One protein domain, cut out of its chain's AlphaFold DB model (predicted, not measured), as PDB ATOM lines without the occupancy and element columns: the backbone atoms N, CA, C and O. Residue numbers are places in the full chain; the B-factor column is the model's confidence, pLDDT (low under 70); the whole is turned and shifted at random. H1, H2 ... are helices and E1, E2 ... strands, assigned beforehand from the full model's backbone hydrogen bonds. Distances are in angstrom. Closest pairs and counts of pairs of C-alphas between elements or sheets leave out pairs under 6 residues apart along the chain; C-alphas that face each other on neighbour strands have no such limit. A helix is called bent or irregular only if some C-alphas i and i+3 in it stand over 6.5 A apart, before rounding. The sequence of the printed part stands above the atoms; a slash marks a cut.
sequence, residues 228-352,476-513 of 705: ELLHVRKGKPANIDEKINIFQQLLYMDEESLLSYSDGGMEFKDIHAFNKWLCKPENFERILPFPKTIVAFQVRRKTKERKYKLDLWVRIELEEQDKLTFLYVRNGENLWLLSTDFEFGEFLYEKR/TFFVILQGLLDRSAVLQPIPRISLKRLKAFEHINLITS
ATOM      1  N   GLU A 228      50.371 -34.182   1.493       84.38
ATOM      2  CA  GLU A 228      51.640 -34.338   2.198       84.38
ATOM      3  C   GLU A 228      51.652 -33.481   3.464       84.38
ATOM      4  O   GLU A 228      51.477 -32.262   3.420       84.38
ATOM      5  N   LEU A 229      51.874 -34.125   4.613       85.44
ATOM      6  CA  LEU A 229      51.921 -33.485   5.928       85.44
ATOM      7  C   LEU A 229      53.354 -33.420   6.460       85.44
ATOM      8  O   LEU A 229      53.973 -34.445   6.753       85.44
ATOM      9  N   LEU A 230      53.848 -32.205   6.692       88.25
ATOM     10  CA  LEU A 230      55.159 -31.950   7.284       88.25
ATOM     11  C   LEU A 230      55.019 -31.288   8.661       88.25
ATOM     12  O   LEU A 230      54.408 -30.232   8.818       88.25
ATOM     13  N   HIS A 231      55.623 -31.900   9.681       89.00
ATOM     14  CA  HIS A 231      55.643 -31.357  11.041       89.00
ATOM     15  C   HIS A 231      56.788 -30.344  11.183       89.00
ATOM     16  O   HIS A 231      57.945 -30.724  11.362       89.00
ATOM     17  N   VAL A 232      56.465 -29.052  11.105       88.19
ATOM     18  CA  VAL A 232      57.453 -27.961  11.086       88.19
ATOM     19  C   VAL A 232      57.973 -27.651  12.492       88.19
ATOM     20  O   VAL A 232      59.179 -27.520  12.698       88.19
ATOM     21  N   ARG A 233      57.070 -27.548  13.475       86.50
ATOM     22  CA  ARG A 233      57.405 -27.223  14.870       86.50
ATOM     23  C   ARG A 233      56.679 -28.165  15.815       86.50
ATOM     24  O   ARG A 233      55.457 -28.214  15.776       86.50
ATOM     25  N   LYS A 234      57.435 -28.846  16.680       87.88
ATOM     26  CA  LYS A 234      56.912 -29.722  17.738       87.88
ATOM     27  C   LYS A 234      56.746 -28.945  19.042       87.88
ATOM     28  O   LYS A 234      57.642 -28.196  19.425       87.88
ATOM     29  N   GLY A 235      55.647 -29.178  19.743       87.75
ATOM     30  CA  GLY A 235      55.345 -28.577  21.035       87.75
ATOM     31  C   GLY A 235      54.069 -29.143  21.659       87.75
ATOM     32  O   GLY A 235      53.576 -30.206  21.266       87.75
ATOM     33  N   LYS A 236      53.534 -28.454  22.668       88.06
ATOM     34  CA  LYS A 236      52.300 -28.887  23.338       88.06
ATOM     35  C   LYS A 236      51.059 -28.584  22.483       88.06
ATOM     36  O   LYS A 236      50.957 -27.477  21.944       88.06
ATOM     37  N   PRO A 237      50.114 -29.536  22.350       89.31
ATOM     38  CA  PRO A 237      48.849 -29.289  21.664       89.31
ATOM     39  C   PRO A 237      47.979 -28.302  22.452       89.31
ATOM     40  O   PRO A 237      48.126 -28.169  23.670       89.31
ATOM     41  N   ALA A 238      47.071 -27.611  21.759       87.56
ATOM     42  CA  ALA A 238      46.091 -26.740  22.406       87.56
ATOM     43  C   ALA A 238      45.042 -27.557  23.179       87.56
ATOM     44  O   ALA A 238      44.854 -28.750  22.927       87.56
ATOM     45  N   ASN A 239      44.332 -26.896  24.096       87.25
ATOM     46  CA  ASN A 239      43.233 -27.511  24.835       87.25
ATOM     47  C   ASN A 239      42.077 -27.920  23.893       87.25
ATOM     48  O   ASN A 239      41.933 -27.385  22.792       87.25
ATOM     49  N   ILE A 240      41.258 -28.876  24.333       85.25
ATOM     50  CA  ILE A 240      40.149 -29.449  23.559       85.25
ATOM     51  C   ILE A 240      39.014 -28.450  23.301       85.25
ATOM     52  O   ILE A 240      38.404 -28.495  22.236       85.25
ATOM     53  N   ASP A 241      38.769 -27.536  24.246       83.25
ATOM     54  CA  ASP A 241      37.671 -26.559  24.188       83.25
ATOM     55  C   ASP A 241      37.989 -25.331  23.318       83.25
ATOM     56  O   ASP A 241      37.118 -24.498  23.062       83.25
ATOM     57  N   GLU A 242      39.237 -25.200  22.858       85.88
ATOM     58  CA  GLU A 242      39.658 -24.086  22.010       85.88
ATOM     59  C   GLU A 242      38.987 -24.155  20.638       85.88
ATOM     60  O   GLU A 242      38.991 -25.193  19.967       85.88
ATOM     61  N   LYS A 243      38.451 -23.018  20.187       87.31
ATOM     62  CA  LYS A 243      37.822 -22.904  18.867       87.31
ATOM     63  C   LYS A 243      38.865 -22.898  17.756       87.31
ATOM     64  O   LYS A 243      39.953 -22.342  17.913       87.31
ATOM     65  N   ILE A 244      38.506 -23.464  16.608       88.69
ATOM     66  CA  ILE A 244      39.344 -23.457  15.406       88.69
ATOM     67  C   ILE A 244      39.108 -22.141  14.667       88.69
ATOM     68  O   ILE A 244      37.989 -21.856  14.250       88.69
ATOM     69  N   ASN A 245      40.158 -21.345  14.494       88.31
ATOM     70  CA  ASN A 245      40.088 -20.069  13.788       88.31
ATOM     71  C   ASN A 245      40.654 -20.247  12.379       88.31
ATOM     72  O   ASN A 245      41.815 -20.618  12.218       88.31
ATOM     73  N   ILE A 246      39.838 -20.003  11.359       87.81
ATOM     74  CA  ILE A 246      40.222 -20.159   9.955       87.81
ATOM     75  C   ILE A 246      40.260 -18.776   9.322       87.81
ATOM     76  O   ILE A 246      39.240 -18.085   9.271       87.81
ATOM     77  N   PHE A 247      41.430 -18.376   8.837       85.19
ATOM     78  CA  PHE A 247      41.573 -17.150   8.064       85.19
ATOM     79  C   PHE A 247      41.152 -17.421   6.629       85.19
ATOM     80  O   PHE A 247      41.724 -18.287   5.976       85.19
ATOM     81  N   GLN A 248      40.139 -16.699   6.151       81.62
ATOM     82  CA  GLN A 248      39.601 -16.932   4.814       81.62
ATOM     83  C   GLN A 248      40.484 -16.352   3.716       81.62
ATOM     84  O   GLN A 248      40.524 -16.915   2.634       81.62
ATOM     85  N   GLN A 249      41.172 -15.243   3.974       80.81
ATOM     86  CA  GLN A 249      42.018 -14.596   2.978       80.81
ATOM     87  C   GLN A 249      43.338 -15.360   2.809       80.81
ATOM     88  O   GLN A 249      44.031 -15.623   3.795       80.81
ATOM     89  N   LEU A 250      43.689 -15.662   1.560       84.69
ATOM     90  CA  LEU A 250      44.976 -16.235   1.189       84.69
ATOM     91  C   LEU A 250      46.097 -15.230   1.480       84.69
ATOM     92  O   LEU A 250      46.023 -14.063   1.085       84.69
ATOM     93  N   LEU A 251      47.132 -15.679   2.188       85.31
ATOM     94  CA  LEU A 251      48.330 -14.885   2.443       85.31
ATOM     95  C   LEU A 251      49.439 -15.246   1.460       85.31
ATOM     96  O   LEU A 251      49.507 -16.366   0.966       85.31
ATOM     97  N   TYR A 252      50.352 -14.313   1.211       87.12
ATOM     98  CA  TYR A 252      51.472 -14.533   0.299       87.12
ATOM     99  C   TYR A 252      52.785 -14.569   1.078       87.12
ATOM    100  O   TYR A 252      53.074 -13.688   1.894       87.12
ATOM    101  N   MET A 253      53.571 -15.628   0.885       87.19
ATOM    102  CA  MET A 253      54.768 -15.877   1.694       87.19
ATOM    103  C   MET A 253      55.854 -14.810   1.484       87.19
ATOM    104  O   MET A 253      56.542 -14.430   2.436       87.19
ATOM    105  N   ASP A 254      56.011 -14.315   0.255       81.00
ATOM    106  CA  ASP A 254      56.937 -13.234  -0.094       81.00
ATOM    107  C   ASP A 254      56.545 -11.898   0.563       81.00
ATOM    108  O   ASP A 254      57.403 -11.229   1.146       81.00
ATOM    109  N   GLU A 255      55.253 -11.556   0.538       81.56
ATOM    110  CA  GLU A 255      54.675 -10.361   1.169       81.56
ATOM    111  C   GLU A 255      54.848 -10.374   2.693       81.56
ATOM    112  O   GLU A 255      55.219  -9.365   3.299       81.56
ATOM    113  N   GLU A 256      54.608 -11.526   3.325       80.94
ATOM    114  CA  GLU A 256      54.632 -11.646   4.782       80.94
ATOM    115  C   GLU A 256      56.033 -11.745   5.371       80.94
ATOM    116  O   GLU A 256      56.243 -11.327   6.512       80.94
ATOM    117  N   SER A 257      56.984 -12.316   4.634       76.38
ATOM    118  CA  SER A 257      58.322 -12.584   5.161       76.38
ATOM    119  C   SER A 257      59.370 -11.557   4.750       76.38
ATOM    120  O   SER A 257      60.370 -11.413   5.460       76.38
ATOM    121  N   LEU A 258      59.158 -10.857   3.624       72.94
ATOM    122  CA  LEU A 258      60.148  -9.991   2.969       72.94
ATOM    123  C   LEU A 258      61.541 -10.651   2.838       72.94
ATOM    124  O   LEU A 258      62.563  -9.965   2.748       72.94
ATOM    125  N   LEU A 259      61.602 -11.990   2.840       63.47
ATOM    126  CA  LEU A 259      62.845 -12.751   2.732       63.47
ATOM    127  C   LEU A 259      63.474 -12.521   1.354       63.47
ATOM    128  O   LEU A 259      62.791 -12.571   0.331       63.47
ATOM    129  N   SER A 260      64.788 -12.275   1.330       59.44
ATOM    130  CA  SER A 260      65.577 -12.090   0.100       59.44
ATOM    131  C   SER A 260      65.009 -11.026  -0.852       59.44
ATOM    132  O   SER A 260      65.037 -11.175  -2.075       59.44
ATOM    133  N   TYR A 261      64.492  -9.921  -0.298       63.97
ATOM    134  CA  TYR A 261      63.887  -8.838  -1.078       63.97
ATOM    135  C   TYR A 261      64.817  -8.290  -2.181       63.97
ATOM    136  O   TYR A 261      64.387  -8.107  -3.320       63.97
ATOM    137  N   SER A 262      66.111  -8.119  -1.884       56.78
ATOM    138  CA  SER A 262      67.153  -7.672  -2.831       56.78
ATOM    139  C   SER A 262      67.302  -8.560  -4.079       56.78
ATOM    140  O   SER A 262      67.791  -8.114  -5.125       56.78
ATOM    141  N   ASP A 263      66.848  -9.812  -3.998       58.34
ATOM    142  CA  ASP A 263      66.868 -10.798  -5.080       58.34
ATOM    143  C   ASP A 263      65.487 -11.052  -5.701       58.34
ATOM    144  O   ASP A 263      65.288 -12.014  -6.448       58.34
ATOM    145  N   GLY A 264      64.545 -10.133  -5.468       59.50
ATOM    146  CA  GLY A 264      63.199 -10.154  -6.041       59.50
ATOM    147  C   GLY A 264      62.194 -10.966  -5.223       59.50
ATOM    148  O   GLY A 264      61.198 -11.439  -5.782       59.50
ATOM    149  N   GLY A 265      62.468 -11.147  -3.929       70.75
ATOM    150  CA  GLY A 265      61.630 -11.900  -3.004       70.75
ATOM    151  C   GLY A 265      61.795 -13.414  -3.128       70.75
ATOM    152  O   GLY A 265      62.618 -13.918  -3.901       70.75
ATOM    153  N   MET A 266      60.975 -14.117  -2.357       76.88
ATOM    154  CA  MET A 266      61.017 -15.563  -2.181       76.88
ATOM    155  C   MET A 266      60.588 -16.338  -3.443       76.88
ATOM    156  O   MET A 266      59.790 -15.842  -4.246       76.88
ATOM    157  N   GLU A 267      61.125 -17.548  -3.609       76.50
ATOM    158  CA  GLU A 267      60.697 -18.550  -4.601       76.50
ATOM    159  C   GLU A 267      60.298 -19.862  -3.909       76.50
ATOM    160  O   GLU A 267      60.591 -20.072  -2.730       76.50
ATOM    161  N   PHE A 268      59.697 -20.792  -4.657       78.56
ATOM    162  CA  PHE A 268      59.348 -22.131  -4.161       78.56
ATOM    163  C   PHE A 268      60.524 -22.856  -3.472       78.56
ATOM    164  O   PHE A 268      60.362 -23.521  -2.450       78.56
ATOM    165  N   LYS A 269      61.754 -22.669  -3.965       79.50
ATOM    166  CA  LYS A 269      62.970 -23.274  -3.382       79.50
ATOM    167  C   LYS A 269      63.244 -22.831  -1.940       79.50
ATOM    168  O   LYS A 269      63.896 -23.553  -1.187       79.50
ATOM    169  N   ASP A 270      62.727 -21.672  -1.545       80.25
ATOM    170  CA  ASP A 270      62.978 -21.055  -0.247       80.25
ATOM    171  C   ASP A 270      61.908 -21.400   0.806       80.25
ATOM    172  O   ASP A 270      61.974 -20.895   1.930       80.25
ATOM    173  N   ILE A 271      60.955 -22.299   0.517       85.06
ATOM    174  CA  ILE A 271      59.898 -22.705   1.471       85.06
ATOM    175  C   ILE A 271      60.489 -23.179   2.808       85.06
ATOM    176  O   ILE A 271      59.975 -22.865   3.884       85.06
ATOM    177  N   HIS A 272      61.622 -23.885   2.794       85.06
ATOM    178  CA  HIS A 272      62.299 -24.282   4.033       85.06
ATOM    179  C   HIS A 272      62.825 -23.087   4.845       85.06
ATOM    180  O   HIS A 272      62.838 -23.140   6.079       85.06
ATOM    181  N   ALA A 273      63.258 -22.013   4.181       84.81
ATOM    182  CA  ALA A 273      63.670 -20.781   4.846       84.81
ATOM    183  C   ALA A 273      62.459 -20.048   5.439       84.81
ATOM    184  O   ALA A 273      62.534 -19.593   6.584       84.81
ATOM    185  N   PHE A 274      61.329 -20.027   4.724       87.19
ATOM    186  CA  PHE A 274      60.061 -19.502   5.231       87.19
ATOM    187  C   PHE A 274      59.581 -20.255   6.473       87.19
ATOM    188  O   PHE A 274      59.302 -19.635   7.496       87.19
ATOM    189  N   ASN A 275      59.599 -21.590   6.443       87.31
ATOM    190  CA  ASN A 275      59.252 -22.433   7.589       87.31
ATOM    191  C   ASN A 275      60.074 -22.076   8.839       87.31
ATOM    192  O   ASN A 275      59.530 -21.914   9.934       87.31
ATOM    193  N   LYS A 276      61.391 -21.886   8.680       86.69
ATOM    194  CA  LYS A 276      62.274 -21.446   9.774       86.69
ATOM    195  C   LYS A 276      61.962 -20.025  10.244       86.69
ATOM    196  O   LYS A 276      62.023 -19.753  11.441       86.69
ATOM    197  N   TRP A 277      61.647 -19.117   9.323       87.94
ATOM    198  CA  TRP A 277      61.278 -17.738   9.640       87.94
ATOM    199  C   TRP A 277      59.951 -17.660  10.407       87.94
ATOM    200  O   TRP A 277      59.873 -16.925  11.395       87.94
ATOM    201  N   LEU A 278      58.956 -18.462  10.019       87.00
ATOM    202  CA  LEU A 278      57.642 -18.534  10.658       87.00
ATOM    203  C   LEU A 278      57.721 -19.142  12.066       87.00
ATOM    204  O   LEU A 278      56.943 -18.772  12.938       87.00
ATOM    205  N   CYS A 279      58.695 -20.019  12.328       86.81
ATOM    206  CA  CYS A 279      58.920 -20.590  13.660       86.81
ATOM    207  C   CYS A 279      59.425 -19.585  14.708       86.81
ATOM    208  O   CYS A 279      59.418 -19.903  15.899       86.81
ATOM    209  N   LYS A 280      59.883 -18.391  14.307       86.25
ATOM    210  CA  LYS A 280      60.316 -17.357  15.258       86.25
ATOM    211  C   LYS A 280      59.105 -16.861  16.067       86.25
ATOM    212  O   LYS A 280      58.090 -16.563  15.444       86.25
ATOM    213  N   PRO A 281      59.201 -16.710  17.405       82.94
ATOM    214  CA  PRO A 281      58.055 -16.360  18.254       82.94
ATOM    215  C   PRO A 281      57.264 -15.133  17.779       82.94
ATOM    216  O   PRO A 281      56.048 -15.207  17.661       82.94
ATOM    217  N   GLU A 282      57.962 -14.055  17.403       81.50
ATOM    218  CA  GLU A 282      57.343 -12.816  16.912       81.50
ATOM    219  C   GLU A 282      56.489 -13.034  15.651       81.50
ATOM    220  O   GLU A 282      55.375 -12.529  15.557       81.50
ATOM    221  N   ASN A 283      56.978 -13.825  14.691       82.69
ATOM    222  CA  ASN A 283      56.256 -14.103  13.448       82.69
ATOM    223  C   ASN A 283      55.142 -15.124  13.659       82.69
ATOM    224  O   ASN A 283      54.055 -14.979  13.108       82.69
ATOM    225  N   PHE A 284      55.414 -16.143  14.473       82.25
ATOM    226  CA  PHE A 284      54.474 -17.207  14.789       82.25
ATOM    227  C   PHE A 284      53.202 -16.655  15.437       82.25
ATOM    228  O   PHE A 284      52.100 -16.982  15.008       82.25
ATOM    229  N   GLU A 285      53.347 -15.781  16.436       82.06
ATOM    230  CA  GLU A 285      52.213 -15.160  17.127       82.06
ATOM    231  C   GLU A 285      51.537 -14.075  16.286       82.06
ATOM    232  O   GLU A 285      50.328 -13.891  16.386       82.06
ATOM    233  N   ARG A 286      52.283 -13.386  15.415       80.12
ATOM    234  CA  ARG A 286      51.718 -12.379  14.508       80.12
ATOM    235  C   ARG A 286      50.836 -12.994  13.421       80.12
ATOM    236  O   ARG A 286      49.775 -12.453  13.130       80.12
ATOM    237  N   ILE A 287      51.304 -14.069  12.788       82.50
ATOM    238  CA  ILE A 287      50.636 -14.702  11.642       82.50
ATOM    239  C   ILE A 287      49.553 -15.683  12.095       82.50
ATOM    240  O   ILE A 287      48.493 -15.766  11.481       82.50
ATOM    241  N   LEU A 288      49.814 -16.430  13.169       85.44
ATOM    242  CA  LEU A 288      48.923 -17.469  13.681       85.44
ATOM    243  C   LEU A 288      48.512 -17.117  15.114       85.44
ATOM    244  O   LEU A 288      48.930 -17.818  16.025       85.44
ATOM    245  N   PRO A 289      47.734 -16.053  15.368       82.44
ATOM    246  CA  PRO A 289      47.562 -15.505  16.718       82.44
ATOM    247  C   PRO A 289      46.841 -16.434  17.700       82.44
ATOM    248  O   PRO A 289      47.134 -16.404  18.895       82.44
ATOM    249  N   PHE A 290      45.927 -17.287  17.227       86.50
ATOM    250  CA  PHE A 290      45.122 -18.141  18.102       86.50
ATOM    251  C   PHE A 290      45.736 -19.540  18.295       86.50
ATOM    252  O   PHE A 290      46.410 -20.049  17.392       86.50
ATOM    253  N   PRO A 291      45.469 -20.220  19.429       86.31
ATOM    254  CA  PRO A 291      46.002 -21.556  19.707       86.31
ATOM    255  C   PRO A 291      45.654 -22.608  18.647       86.31
ATOM    256  O   PRO A 291      46.511 -23.420  18.311       86.31
ATOM    257  N   LYS A 292      44.436 -22.596  18.095       88.62
ATOM    258  CA  LYS A 292      44.056 -23.408  16.929       88.62
ATOM    259  C   LYS A 292      43.766 -22.479  15.756       88.62
ATOM    260  O   LYS A 292      42.732 -21.808  15.743       88.62
ATOM    261  N   THR A 293      44.695 -22.423  14.805       89.06
ATOM    262  CA  THR A 293      44.615 -21.511  13.654       89.06
ATOM    263  C   THR A 293      44.943 -22.239  12.357       89.06
ATOM    264  O   THR A 293      45.909 -22.996  12.311       89.06
ATOM    265  N   ILE A 294      44.169 -21.977  11.308       89.62
ATOM    266  CA  ILE A 294      44.414 -22.458   9.948       89.62
ATOM    267  C   ILE A 294      44.552 -21.247   9.025       89.62
ATOM    268  O   ILE A 294      43.683 -20.372   9.021       89.62
ATOM    269  N   VAL A 295      45.640 -21.202   8.257       88.88
ATOM    270  CA  VAL A 295      45.912 -20.143   7.274       88.88
ATOM    271  C   VAL A 295      46.447 -20.765   5.996       88.88
ATOM    272  O   VAL A 295      47.358 -21.593   6.045       88.88
ATOM    273  N   ALA A 296      45.900 -20.350   4.857       89.62
ATOM    274  CA  ALA A 296      46.432 -20.717   3.556       89.62
ATOM    275  C   ALA A 296      47.453 -19.686   3.075       89.62
ATOM    276  O   ALA A 296      47.267 -18.477   3.230       89.62
ATOM    277  N   PHE A 297      48.529 -20.192   2.484       88.50
ATOM    278  CA  PHE A 297      49.620 -19.413   1.935       88.50
ATOM    279  C   PHE A 297      49.883 -19.794   0.488       88.50
ATOM    280  O   PHE A 297      50.086 -20.966   0.192       88.50
ATOM    281  N   GLN A 298      49.991 -18.807  -0.386       88.94
ATOM    282  CA  GLN A 298      50.574 -18.965  -1.712       88.94
ATOM    283  C   GLN A 298      52.014 -18.455  -1.696       88.94
ATOM    284  O   GLN A 298      52.342 -17.525  -0.953       88.94
ATOM    285  N   VAL A 299      52.894 -19.054  -2.500       84.88
ATOM    286  CA  VAL A 299      54.303 -18.625  -2.543       84.88
ATOM    287  C   VAL A 299      54.399 -17.154  -2.957       84.88
ATOM    288  O   VAL A 299      55.101 -16.388  -2.293       84.88
ATOM    289  N   ARG A 300      53.676 -16.748  -4.013       82.19
ATOM    290  CA  ARG A 300      53.661 -15.367  -4.519       82.19
ATOM    291  C   ARG A 300      52.329 -14.977  -5.146       82.19
ATOM    292  O   ARG A 300      51.716 -15.776  -5.845       82.19
ATOM    293  N   ARG A 301      51.965 -13.696  -5.026       80.19
ATOM    294  CA  ARG A 301      50.825 -13.109  -5.758       80.19
ATOM    295  C   ARG A 301      51.166 -12.712  -7.190       80.19
ATOM    296  O   ARG A 301      50.361 -12.862  -8.104       80.19
ATOM    297  N   LYS A 302      52.358 -12.139  -7.378       77.81
ATOM    298  CA  LYS A 302      52.808 -11.540  -8.642       77.81
ATOM    299  C   LYS A 302      53.965 -12.329  -9.238       77.81
ATOM    300  O   LYS A 302      54.909 -12.704  -8.529       77.81
ATOM    301  N   THR A 303      53.929 -12.493 -10.558       74.75
ATOM    302  CA  THR A 303      54.992 -13.136 -11.337       74.75
ATOM    303  C   THR A 303      56.341 -12.470 -11.073       74.75
ATOM    304  O   THR A 303      56.470 -11.245 -11.138       74.75
ATOM    305  N   LYS A 304      57.367 -13.278 -10.775       71.94
ATOM    306  CA  LYS A 304      58.725 -12.779 -10.549       71.94
ATOM    307  C   LYS A 304      59.399 -12.401 -11.861       71.94
ATOM    308  O   LYS A 304      59.593 -13.240 -12.741       71.94
ATOM    309  N   GLU A 305      59.903 -11.175 -11.943       65.31
ATOM    310  CA  GLU A 305      60.863 -10.820 -12.984       65.31
ATOM    311  C   GLU A 305      62.255 -11.370 -12.643       65.31
ATOM    312  O   GLU A 305      63.023 -10.783 -11.875       65.31
ATOM    313  N   ARG A 306      62.605 -12.517 -13.227       66.56
ATOM    314  CA  ARG A 306      63.895 -13.180 -12.987       66.56
ATOM    315  C   ARG A 306      65.043 -12.436 -13.695       66.56
ATOM    316  O   ARG A 306      64.890 -11.927 -14.806       66.56
ATOM    317  N   LYS A 307      66.210 -12.339 -13.035       54.81
ATOM    318  CA  LYS A 307      67.395 -11.595 -13.533       54.81
ATOM    319  C   LYS A 307      68.041 -12.253 -14.771       54.81
ATOM    320  O   LYS A 307      68.705 -11.560 -15.540       54.81
ATOM    321  N   TYR A 308      67.823 -13.552 -14.993       59.75
ATOM    322  CA  TYR A 308      68.456 -14.340 -16.060       59.75
ATOM    323  C   TYR A 308      67.454 -14.754 -17.146       59.75
ATOM    324  O   TYR A 308      66.282 -15.000 -16.858       59.75
ATOM    325  N   LYS A 309      67.922 -14.872 -18.399       58.50
ATOM    326  CA  LYS A 309      67.152 -15.515 -19.474       58.50
ATOM    327  C   LYS A 309      67.084 -17.016 -19.191       58.50
ATOM    328  O   LYS A 309      68.054 -17.727 -19.421       58.50
ATOM    329  N   LEU A 310      65.949 -17.456 -18.667       67.94
ATOM    330  CA  LEU A 310      65.605 -18.868 -18.542       67.94
ATOM    331  C   LEU A 310      64.987 -19.370 -19.846       67.94
ATOM    332  O   LEU A 310      64.397 -18.584 -20.597       67.94
ATOM    333  N   ASP A 311      65.121 -20.672 -20.089       76.31
ATOM    334  CA  ASP A 311      64.360 -21.350 -21.134       76.31
ATOM    335  C   ASP A 311      62.849 -21.212 -20.869       76.31
ATOM    336  O   ASP A 311      62.420 -21.065 -19.721       76.31
ATOM    337  N   LEU A 312      62.044 -21.215 -21.933       74.75
ATOM    338  CA  LEU A 312      60.606 -20.954 -21.864       74.75
ATOM    339  C   LEU A 312      59.899 -21.964 -20.954       74.75
ATOM    340  O   LEU A 312      59.096 -21.558 -20.119       74.75
ATOM    341  N   TRP A 313      60.248 -23.244 -21.075       75.25
ATOM    342  CA  TRP A 313      59.660 -24.329 -20.289       75.25
ATOM    343  C   TRP A 313      60.004 -24.225 -18.804       75.25
ATOM    344  O   TRP A 313      59.109 -24.256 -17.969       75.25
ATOM    345  N   VAL A 314      61.277 -23.971 -18.480       78.81
ATOM    346  CA  VAL A 314      61.728 -23.755 -17.092       78.81
ATOM    347  C   VAL A 314      61.050 -22.532 -16.477       78.81
ATOM    348  O   VAL A 314      60.754 -22.506 -15.287       78.81
ATOM    349  N   ARG A 315      60.797 -21.487 -17.275       76.50
ATOM    350  CA  ARG A 315      60.075 -20.309 -16.792       76.50
ATOM    351  C   ARG A 315      58.618 -20.633 -16.465       76.50
ATOM    352  O   ARG A 315      58.172 -20.205 -15.410       76.50
ATOM    353  N   ILE A 316      57.920 -21.353 -17.343       79.06
ATOM    354  CA  ILE A 316      56.523 -21.761 -17.124       79.06
ATOM    355  C   ILE A 316      56.423 -22.616 -15.859       79.06
ATOM    356  O   ILE A 316      55.645 -22.287 -14.972       79.06
ATOM    357  N   GLU A 317      57.287 -23.621 -15.716       81.31
ATOM    358  CA  GLU A 317      57.297 -24.507 -14.548       81.31
ATOM    359  C   GLU A 317      57.545 -23.742 -13.236       81.31
ATOM    360  O   GLU A 317      56.850 -23.940 -12.243       81.31
ATOM    361  N   LEU A 318      58.501 -22.806 -13.222       79.81
ATOM    362  CA  LEU A 318      58.747 -21.979 -12.037       79.81
ATOM    363  C   LEU A 318      57.593 -21.006 -11.745       79.81
ATOM    364  O   LEU A 318      57.364 -20.663 -10.588       79.81
ATOM    365  N   GLU A 319      56.891 -20.523 -12.772       80.81
ATOM    366  CA  GLU A 319      55.700 -19.681 -12.609       80.81
ATOM    367  C   GLU A 319      54.500 -20.471 -12.070       80.81
ATOM    368  O   GLU A 319      53.712 -19.912 -11.311       80.81
ATOM    369  N   GLU A 320      54.375 -21.751 -12.417       82.81
ATOM    370  CA  GLU A 320      53.388 -22.666 -11.833       82.81
ATOM    371  C   GLU A 320      53.728 -22.978 -10.370       82.81
ATOM    372  O   GLU A 320      52.875 -22.849  -9.496       82.81
ATOM    373  N   GLN A 321      54.998 -23.258 -10.061       82.75
ATOM    374  CA  GLN A 321      55.444 -23.496  -8.683       82.75
ATOM    375  C   GLN A 321      55.240 -22.284  -7.759       82.75
ATOM    376  O   GLN A 321      54.958 -22.451  -6.573       82.75
ATOM    377  N   ASP A 322      55.347 -21.061  -8.287       82.06
ATOM    378  CA  ASP A 322      55.072 -19.828  -7.536       82.06
ATOM    379  C   ASP A 322      53.576 -19.660  -7.180       82.06
ATOM    380  O   ASP A 322      53.235 -18.867  -6.293       82.06
ATOM    381  N   LYS A 323      52.680 -20.389  -7.860       82.62
ATOM    382  CA  LYS A 323      51.232 -20.375  -7.610       82.62
ATOM    383  C   LYS A 323      50.756 -21.470  -6.665       82.62
ATOM    384  O   LYS A 323      49.617 -21.408  -6.217       82.62
ATOM    385  N   LEU A 324      51.627 -22.413  -6.312       84.69
ATOM    386  CA  LEU A 324      51.279 -23.477  -5.384       84.69
ATOM    387  C   LEU A 324      50.848 -22.910  -4.030       84.69
ATOM    388  O   LEU A 324      51.457 -21.980  -3.481       84.69
ATOM    389  N   THR A 325      49.788 -23.505  -3.496       86.12
ATOM    390  CA  THR A 325      49.168 -23.101  -2.241       86.12
ATOM    391  C   THR A 325      49.376 -24.151  -1.160       86.12
ATOM    392  O   THR A 325      49.287 -25.349  -1.402       86.12
ATOM    393  N   PHE A 326      49.617 -23.688   0.059       89.31
ATOM    394  CA  PHE A 326      49.952 -24.501   1.217       89.31
ATOM    395  C   PHE A 326      49.072 -24.132   2.402       89.31
ATOM    396  O   PHE A 326      48.868 -22.951   2.681       89.31
ATOM    397  N   LEU A 327      48.617 -25.125   3.160       89.56
ATOM    398  CA  LEU A 327      47.821 -24.896   4.360       89.56
ATOM    399  C   LEU A 327      48.689 -25.065   5.611       89.56
ATOM    400  O   LEU A 327      49.217 -26.142   5.887       89.56
ATOM    401  N   TYR A 328      48.824 -23.997   6.394       90.62
ATOM    402  CA  TYR A 328      49.518 -24.018   7.676       90.62
ATOM    403  C   TYR A 328      48.511 -24.183   8.804       90.62
ATOM    404  O   TYR A 328      47.580 -23.389   8.950       90.62
ATOM    405  N   VAL A 329      48.727 -25.204   9.631       91.00
ATOM    406  CA  VAL A 329      47.835 -25.548  10.737       91.00
ATOM    407  C   VAL A 329      48.586 -25.469  12.060       91.00
ATOM    408  O   VAL A 329      49.500 -26.251  12.333       91.00
ATOM    409  N   ARG A 330      48.179 -24.513  12.899       90.81
ATOM    410  CA  ARG A 330      48.638 -24.345  14.280       90.81
ATOM    411  C   ARG A 330      47.723 -25.106  15.233       90.81
ATOM    412  O   ARG A 330      46.507 -24.927  15.199       90.81
ATOM    413  N   ASN A 331      48.322 -25.881  16.132       90.44
ATOM    414  CA  ASN A 331      47.642 -26.520  17.257       90.44
ATOM    415  C   ASN A 331      48.490 -26.388  18.532       90.44
ATOM    416  O   ASN A 331      49.386 -27.190  18.807       90.44
ATOM    417  N   GLY A 332      48.214 -25.338  19.298       88.19
ATOM    418  CA  GLY A 332      48.984 -24.917  20.461       88.19
ATOM    419  C   GLY A 332      50.332 -24.356  20.027       88.19
ATOM    420  O   GLY A 332      50.406 -23.293  19.407       88.19
ATOM    421  N   GLU A 333      51.393 -25.083  20.348       88.38
ATOM    422  CA  GLU A 333      52.763 -24.807  19.904       88.38
ATOM    423  C   GLU A 333      53.148 -25.613  18.655       88.38
ATOM    424  O   GLU A 333      54.197 -25.349  18.062       88.38
ATOM    425  N   ASN A 334      52.323 -26.594  18.262       90.25
ATOM    426  CA  ASN A 334      52.576 -27.397  17.072       90.25
ATOM    427  C   ASN A 334      52.246 -26.614  15.804       90.25
ATOM    428  O   ASN A 334      51.219 -25.934  15.738       90.25
ATOM    429  N   LEU A 335      53.096 -26.768  14.791       90.75
ATOM    430  CA  LEU A 335      52.886 -26.226  13.455       90.75
ATOM    431  C   LEU A 335      53.056 -27.327  12.415       90.75
ATOM    432  O   LEU A 335      54.109 -27.966  12.342       90.75
ATOM    433  N   TRP A 336      52.032 -27.482  11.589       90.62
ATOM    434  CA  TRP A 336      51.994 -28.418  10.481       90.62
ATOM    435  C   TRP A 336      51.852 -27.666   9.167       90.62
ATOM    436  O   TRP A 336      51.151 -26.658   9.096       90.62
ATOM    437  N   LEU A 337      52.523 -28.179   8.146       90.44
ATOM    438  CA  LEU A 337      52.416 -27.751   6.764       90.44
ATOM    439  C   LEU A 337      51.731 -28.870   5.986       90.44
ATOM    440  O   LEU A 337      52.211 -30.002   6.002       90.44
ATOM    441  N   LEU A 338      50.621 -28.549   5.337       88.75
ATOM    442  CA  LEU A 338      49.897 -29.433   4.437       88.75
ATOM    443  C   LEU A 338      50.080 -28.920   3.007       88.75
ATOM    444  O   LEU A 338      49.757 -27.766   2.713       88.75
ATOM    445  N   SER A 339      50.595 -29.788   2.145       86.44
ATOM    446  CA  SER A 339      50.613 -29.605   0.694       86.44
ATOM    447  C   SER A 339      49.500 -30.441   0.076       86.44
ATOM    448  O   SER A 339      49.340 -31.602   0.453       86.44
ATOM    449  N   THR A 340      48.743 -29.860  -0.851       79.81
ATOM    450  CA  THR A 340      47.647 -30.529  -1.562       79.81
ATOM    451  C   THR A 340      47.697 -30.179  -3.040       79.81
ATOM    452  O   THR A 340      48.013 -29.041  -3.372       79.81
ATOM    453  N   ASP A 341      47.278 -31.099  -3.910       75.50
ATOM    454  CA  ASP A 341      47.139 -30.834  -5.356       75.50
ATOM    455  C   ASP A 341      46.014 -29.832  -5.691       75.50
ATOM    456  O   ASP A 341      45.840 -29.431  -6.838       75.50
ATOM    457  N   PHE A 342      45.220 -29.440  -4.692       79.31
ATOM    458  CA  PHE A 342      44.175 -28.437  -4.830       79.31
ATOM    459  C   PHE A 342      44.740 -27.022  -4.653       79.31
ATOM    460  O   PHE A 342      45.345 -26.714  -3.624       79.31
ATOM    461  N   GLU A 343      44.490 -26.158  -5.637       75.56
ATOM    462  CA  GLU A 343      44.822 -24.735  -5.576       75.56
ATOM    463  C   GLU A 343      43.689 -23.950  -4.906       75.56
ATOM    464  O   GLU A 343      42.543 -23.958  -5.363       75.56
ATOM    465  N   PHE A 344      44.008 -23.254  -3.816       77.50
ATOM    466  CA  PHE A 344      43.050 -22.377  -3.148       77.50
ATOM    467  C   PHE A 344      42.911 -21.039  -3.888       77.50
ATOM    468  O   PHE A 344      43.905 -20.443  -4.302       77.50
ATOM    469  N   GLY A 345      41.678 -20.537  -4.007       73.38
ATOM    470  CA  GLY A 345      41.411 -19.183  -4.498       73.38
ATOM    471  C   GLY A 345      41.896 -18.092  -3.531       73.38
ATOM    472  O   GLY A 345      42.381 -18.373  -2.434       73.38
ATOM    473  N   GLU A 346      41.721 -16.821  -3.912       73.19
ATOM    474  CA  GLU A 346      42.094 -15.665  -3.073       73.19
ATOM    475  C   GLU A 346      41.394 -15.687  -1.703       73.19
ATOM    476  O   GLU A 346      41.949 -15.237  -0.694       73.19
ATOM    477  N   PHE A 347      40.198 -16.271  -1.663       73.88
ATOM    478  CA  PHE A 347      39.506 -16.618  -0.438       73.88
ATOM    479  C   PHE A 347      39.280 -18.130  -0.383       73.88
ATOM    480  O   PHE A 347      38.798 -18.731  -1.338       73.88
ATOM    481  N   LEU A 348      39.555 -18.742   0.772       72.69
ATOM    482  CA  LEU A 348      39.217 -20.144   1.059       72.69
ATOM    483  C   LEU A 348      37.717 -20.416   0.941       72.69
ATOM    484  O   LEU A 348      37.298 -21.536   0.667       72.69
ATOM    485  N   TYR A 349      36.921 -19.381   1.189       67.81
ATOM    486  CA  TYR A 349      35.492 -19.356   0.957       67.81
ATOM    487  C   TYR A 349      35.142 -17.966   0.435       67.81
ATOM    488  O   TYR A 349      35.237 -16.982   1.176       67.81
ATOM    489  N   GLU A 350      34.790 -17.872  -0.843       59.03
ATOM    490  CA  GLU A 350      34.377 -16.611  -1.443       59.03
ATOM    491  C   GLU A 350      33.040 -16.161  -0.843       59.03
ATOM    492  O   GLU A 350      32.144 -16.953  -0.534       59.03
ATOM    493  N   LYS A 351      32.888 -14.850  -0.626       54.06
ATOM    494  CA  LYS A 351      31.583 -14.295  -0.271       54.06
ATOM    495  C   LYS A 351      30.688 -14.497  -1.488       54.06
ATOM    496  O   LYS A 351      30.831 -13.745  -2.443       54.06
ATOM    497  N   ARG A 352      29.817 -15.512  -1.415       57.72
ATOM    498  CA  ARG A 352      28.883 -15.957  -2.462       57.72
ATOM    499  C   ARG A 352      28.667 -14.906  -3.550       57.72
ATOM    500  O   ARG A 352      27.943 -13.932  -3.337       57.72
ATOM    501  N   THR A 476      34.851 -27.910  -1.843       80.25
ATOM    502  CA  THR A 476      36.090 -28.701  -1.793       80.25
ATOM    503  C   THR A 476      36.939 -28.365  -0.565       80.25
ATOM    504  O   THR A 476      37.433 -29.273   0.106       80.25
ATOM    505  N   PHE A 477      37.038 -27.084  -0.186       82.44
ATOM    506  CA  PHE A 477      37.749 -26.680   1.031       82.44
ATOM    507  C   PHE A 477      37.161 -27.338   2.291       82.44
ATOM    508  O   PHE A 477      37.898 -27.856   3.133       82.44
ATOM    509  N   PHE A 478      35.831 -27.381   2.414       83.25
ATOM    510  CA  PHE A 478      35.170 -28.028   3.549       83.25
ATOM    511  C   PHE A 478      35.355 -29.547   3.547       83.25
ATOM    512  O   PHE A 478      35.401 -30.149   4.620       83.25
ATOM    513  N   VAL A 479      35.496 -30.176   2.376       85.00
ATOM    514  CA  VAL A 479      35.821 -31.607   2.268       85.00
ATOM    515  C   VAL A 479      37.226 -31.884   2.803       85.00
ATOM    516  O   VAL A 479      37.381 -32.789   3.627       85.00
ATOM    517  N   ILE A 480      38.219 -31.080   2.409       85.81
ATOM    518  CA  ILE A 480      39.595 -31.168   2.926       85.81
ATOM    519  C   ILE A 480      39.598 -30.947   4.444       85.81
ATOM    520  O   ILE A 480      40.141 -31.753   5.199       85.81
ATOM    521  N   LEU A 481      38.917 -29.899   4.921       86.06
ATOM    522  CA  LEU A 481      38.828 -29.586   6.347       86.06
ATOM    523  C   LEU A 481      38.150 -30.708   7.150       86.06
ATOM    524  O   LEU A 481      38.638 -31.067   8.220       86.06
ATOM    525  N   GLN A 482      37.053 -31.286   6.648       86.38
ATOM    526  CA  GLN A 482      36.406 -32.430   7.296       86.38
ATOM    527  C   GLN A 482      37.350 -33.638   7.335       86.38
ATOM    528  O   GLN A 482      37.453 -34.286   8.374       86.38
ATOM    529  N   GLY A 483      38.072 -33.904   6.241       85.06
ATOM    530  CA  GLY A 483      39.107 -34.933   6.190       85.06
ATOM    531  C   GLY A 483      40.145 -34.739   7.297       85.06
ATOM    532  O   GLY A 483      40.361 -35.647   8.099       85.06
ATOM    533  N   LEU A 484      40.713 -33.535   7.419       85.50
ATOM    534  CA  LEU A 484      41.681 -33.187   8.466       85.50
ATOM    535  C   LEU A 484      41.131 -33.388   9.885       85.50
ATOM    536  O   LEU A 484      41.856 -33.883  10.748       85.50
ATOM    537  N   LEU A 485      39.870 -33.027  10.132       85.81
ATOM    538  CA  LEU A 485      39.222 -33.215  11.435       85.81
ATOM    539  C   LEU A 485      39.034 -34.698  11.786       85.81
ATOM    540  O   LEU A 485      39.207 -35.073  12.947       85.81
ATOM    541  N   ASP A 486      38.700 -35.533  10.799       82.56
ATOM    542  CA  ASP A 486      38.351 -36.938  11.021       82.56
ATOM    543  C   ASP A 486      39.577 -37.858  11.130       82.56
ATOM    544  O   ASP A 486      39.580 -38.773  11.958       82.56
ATOM    545  N   ARG A 487      40.621 -37.638  10.314       77.06
ATOM    546  CA  ARG A 487      41.758 -38.579  10.200       77.06
ATOM    547  C   ARG A 487      43.088 -38.070  10.742       77.06
ATOM    548  O   ARG A 487      43.971 -38.880  11.017       77.06
ATOM    549  N   SER A 488      43.265 -36.756  10.886       69.75
ATOM    550  CA  SER A 488      44.585 -36.190  11.167       69.75
ATOM    551  C   SER A 488      44.827 -35.927  12.655       69.75
ATOM    552  O   SER A 488      44.019 -35.318  13.355       69.75
ATOM    553  N   ALA A 489      46.012 -36.311  13.140       74.62
ATOM    554  CA  ALA A 489      46.491 -35.933  14.472       74.62
ATOM    555  C   ALA A 489      46.790 -34.425  14.593       74.62
ATOM    556  O   ALA A 489      46.981 -33.924  15.699       74.62
ATOM    557  N   VAL A 490      46.822 -33.701  13.467       82.25
ATOM    558  CA  VAL A 490      47.222 -32.289  13.364       82.25
ATOM    559  C   VAL A 490      46.463 -31.391  14.344       82.25
ATOM    560  O   VAL A 490      47.077 -30.555  15.010       82.25
ATOM    561  N   LEU A 491      45.149 -31.580  14.485       81.50
ATOM    562  CA  LEU A 491      44.299 -30.718  15.311       81.50
ATOM    563  C   LEU A 491      43.907 -31.339  16.669       81.50
ATOM    564  O   LEU A 491      43.325 -30.640  17.502       81.50
ATOM    565  N   GLN A 492      44.261 -32.604  16.927       81.38
ATOM    566  CA  GLN A 492      43.931 -33.317  18.169       81.38
ATOM    567  C   GLN A 492      44.581 -32.661  19.407       81.38
ATOM    568  O   GLN A 492      45.736 -32.230  19.331       81.38
ATOM    569  N   PRO A 493      43.897 -32.590  20.564       83.00
ATOM    570  CA  PRO A 493      42.539 -33.077  20.833       83.00
ATOM    571  C   PRO A 493      41.445 -32.105  20.343       83.00
ATOM    572  O   PRO A 493      41.605 -30.888  20.448       83.00
ATOM    573  N   ILE A 494      40.328 -32.640  19.830       82.00
ATOM    574  CA  ILE A 494      39.125 -31.889  19.394       82.00
ATOM    575  C   ILE A 494      37.875 -32.741  19.675       82.00
ATOM    576  O   ILE A 494      37.962 -33.971  19.585       82.00
ATOM    577  N   PRO A 495      36.697 -32.148  19.946       80.50
ATOM    578  CA  PRO A 495      35.430 -32.869  19.829       80.50
ATOM    579  C   PRO A 495      35.197 -33.426  18.412       80.50
ATOM    580  O   PRO A 495      35.768 -32.953  17.431       80.50
ATOM    581  N   ARG A 496      34.306 -34.419  18.284       81.19
ATOM    582  CA  ARG A 496      33.848 -34.897  16.969       81.19
ATOM    583  C   ARG A 496      32.989 -33.824  16.304       81.19
ATOM    584  O   ARG A 496      31.839 -33.621  16.694       81.19
ATOM    585  N   ILE A 497      33.547 -33.162  15.297       82.88
ATOM    586  CA  ILE A 497      32.898 -32.087  14.547       82.88
ATOM    587  C   ILE A 497      32.473 -32.625  13.177       82.88
ATOM    588  O   ILE A 497      33.254 -33.264  12.478       82.88
ATOM    589  N   SER A 498      31.228 -32.353  12.781       84.44
ATOM    590  CA  SER A 498      30.723 -32.664  11.442       84.44
ATOM    591  C   SER A 498      30.229 -31.388  10.775       84.44
ATOM    592  O   SER A 498      29.151 -30.899  11.111       84.44
ATOM    593  N   LEU A 499      30.996 -30.882   9.807       82.88
ATOM    594  CA  LEU A 499      30.729 -29.648   9.058       82.88
ATOM    595  C   LEU A 499      29.400 -29.674   8.290       82.88
ATOM    596  O   LEU A 499      28.879 -28.630   7.917       82.88
ATOM    597  N   LYS A 500      28.792 -30.856   8.122       78.44
ATOM    598  CA  LYS A 500      27.435 -31.016   7.575       78.44
ATOM    599  C   LYS A 500      26.342 -30.446   8.488       78.44
ATOM    600  O   LYS A 500      25.211 -30.268   8.047       78.44
ATOM    601  N   ARG A 501      26.629 -30.228   9.776       80.88
ATOM    602  CA  ARG A 501      25.661 -29.744  10.770       80.88
ATOM    603  C   ARG A 501      25.979 -28.308  11.156       80.88
ATOM    604  O   ARG A 501      27.103 -28.014  11.534       80.88
ATOM    605  N   LEU A 502      24.957 -27.455  11.215       76.12
ATOM    606  CA  LEU A 502      25.086 -26.054  11.646       76.12
ATOM    607  C   LEU A 502      25.772 -25.896  13.017       76.12
ATOM    608  O   LEU A 502      26.584 -24.995  13.192       76.12
ATOM    609  N   LYS A 503      25.533 -26.820  13.959       80.00
ATOM    610  CA  LYS A 503      26.186 -26.816  15.284       80.00
ATOM    611  C   LYS A 503      27.716 -26.921  15.224       80.00
ATOM    612  O   LYS A 503      28.386 -26.491  16.151       80.00
ATOM    613  N   ALA A 504      28.292 -27.473  14.153       76.25
ATOM    614  CA  ALA A 504      29.746 -27.543  14.001       76.25
ATOM    615  C   ALA A 504      30.401 -26.157  13.936       76.25
ATOM    616  O   ALA A 504      31.518 -25.987  14.421       76.25
ATOM    617  N   PHE A 505      29.687 -25.161  13.409       79.81
ATOM    618  CA  PHE A 505      30.170 -23.786  13.319       79.81
ATOM    619  C   PHE A 505      30.203 -23.069  14.680       79.81
ATOM    620  O   PHE A 505      30.777 -21.995  14.784       79.81
ATOM    621  N   GLU A 506      29.686 -23.665  15.763       82.19
ATOM    622  CA  GLU A 506      29.909 -23.145  17.124       82.19
ATOM    623  C   GLU A 506      31.375 -23.310  17.569       82.19
ATOM    624  O   GLU A 506      31.883 -22.511  18.369       82.19
ATOM    625  N   HIS A 507      32.065 -24.316  17.017       82.38
ATOM    626  CA  HIS A 507      33.463 -24.655  17.297       82.38
ATOM    627  C   HIS A 507      34.457 -24.043  16.295       82.38
ATOM    628  O   HIS A 507      35.668 -24.174  16.489       82.38
ATOM    629  N   ILE A 508      33.969 -23.388  15.235       85.44
ATOM    630  CA  ILE A 508      34.785 -22.850  14.142       85.44
ATOM    631  C   ILE A 508      34.473 -21.371  13.945       85.44
ATOM    632  O   ILE A 508      33.340 -20.997  13.661       85.44
ATOM    633  N   ASN A 509      35.501 -20.536  14.027       84.88
ATOM    634  CA  ASN A 509      35.414 -19.118  13.719       84.88
ATOM    635  C   ASN A 509      36.023 -18.862  12.334       84.88
ATOM    636  O   ASN A 509      37.205 -19.128  12.115       84.88
ATOM    637  N   LEU A 510      35.228 -18.318  11.415       82.88
ATOM    638  CA  LEU A 510      35.691 -17.871  10.101       82.88
ATOM    639  C   LEU A 510      36.064 -16.386  10.172       82.88
ATOM    640  O   LEU A 510      35.225 -15.548  10.499       82.88
ATOM    641  N   ILE A 511      37.318 -16.061   9.868       78.94
ATOM    642  CA  ILE A 511      37.845 -14.695   9.919       78.94
ATOM    643  C   ILE A 511      37.956 -14.176   8.481       78.94
ATOM    644  O   ILE A 511      38.843 -14.582   7.730       78.94
ATOM    645  N   THR A 512      37.026 -13.297   8.098       63.41
ATOM    646  CA  THR A 512      36.804 -12.802   6.721       63.41
ATOM    647  C   THR A 512      37.769 -11.702   6.273       63.41
ATOM    648  O   THR A 512      37.876 -11.445   5.081       63.41
ATOM    649  N   SER A 513      38.469 -11.014   7.177       57.91
ATOM    650  CA  SER A 513      39.473 -10.014   6.789       57.91
ATOM    651  C   SER A 513      40.325  -9.567   7.972       57.91
ATOM    652  O   SER A 513      39.886  -9.583   9.123       57.91
TER     653      SER A 513
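What this domain is: This is residues 228 to 352 and 476 to 513 of the 705 residues of an uncharacterized protein of Deferribacteraceae bacterium (UniProt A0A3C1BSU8). A strongly twisted sheet of six strands forms the body, with H1, H2 and H3 grouped along one side of it and H5 off the opposite side from H1 and H3, not on the sheet. H4 and the long link before it reach out past one end of E3 and E4, while H6 lies toward the other extreme of the longest axis, next to E6 in the chain. The printed part has 163 residues, with six named helices and six named strands in the order E1 E2 H1 H2 H3 E3 H4 E4 E5 H5 H6 E6, and its class is mixed, helices and strands. Across the mixed sheet the order is E1, E5, E4, E3, E2, E6. The whole is compact, with a radius of gyration of the C-alphas of 16.7 A, yet elongated in outline, spanning 54 by 35 by 27 A.

How they stand to each other: Begin with E1, residues 228 to 233, an edge strand antiparallel to E5, residues 334 to 340, at 157 degrees; look for N 230 and O 337, 2.8 A apart. Next comes E2, residues 244 to 247, an inner strand between two parallel neighbours. One is E3, residues 292 to 298, at 24 degrees, with N 247 and O 294 3.0 A apart; the other is the edge strand E6, residues 508 to 511, at 22 degrees, with N 509 and O 244 2.8 A apart. Past E2, residues 251 to 252 make a short parallel pairing with residues 297 to 298 of E3. H1, residues 253 to 257, only grazes the sheet. H2, residues 268 to 278, only just touches H1, with 3 pairs of C-alphas within 8 A, the closest being those of Ser 257 and Phe 274 at 7.1 A. H2 stands at the sheet's level, with a height over the sheet of 1.2 A, and its closest C-alphas to E1 are those of Asn 275 and Val 232, 6.8 A apart. H3, residues 281 to 287, is close to H2 but not clearly touching, the closest C-alphas being those of Phe 284 and Leu 278 at 5.4 A. E2, H1, H2, H3 and E3 form a strand-helix-strand unit, two parallel neighbour strands with helices between them. H4, residues 312 to 321, is close to H2 but not clearly touching, the closest C-alphas being those of Gln 321 and Phe 268 at 6.1 A. E4, residues 325 to 331, is antiparallel to E3 at 164 degrees, with N 297 and O 326 2.8 A apart. E4 and E5 form a hairpin at 155 degrees, with N 338 and O 327 2.8 A apart. H5, residues 476 to 487, and H6, residues 502 to 506, are apart and not on the sheet. Every O i to N i+4 pair is within hydrogen-bond range in H1, H3, H4 and H5, against 5 of 7 in H2 and 0 of 1 in H6, where 2 of 2 O i to N i+3 pairs are within range.

Where its parts are: Find C-alpha 228 at (51.640, -34.338, 2.198), where E1 begins its 15.6 A. E3 is 20.2 A long, E4 19.9 A and E5 19.5 A. H2 measures 15.3 A and is irregular, with C-alphas 269 and 272 7.5 A apart. Find C-alpha 312 at (60.606, -20.954, -21.864), from which H4 runs 14.4 A. H5, the longest helix by residues, measures 16.5 A. E6 ends at C-alpha 511, at (37.845, -14.695, 9.919).

The domain as a whole: The two C-alphas farthest apart are those of Lys 309 and Lys 503, at 54.9 A. Residues 353 to 475 are cut out, and C-alphas 352 and 476 stand 14.7 A apart across the cut. The links E3 to H4 and H5 to H6 are long. The mean pLDDT of the printed part is 80.7; look for values under 70 at residues 259 to 264, 305 to 310, 349 to 352, 488 and 512 to 513.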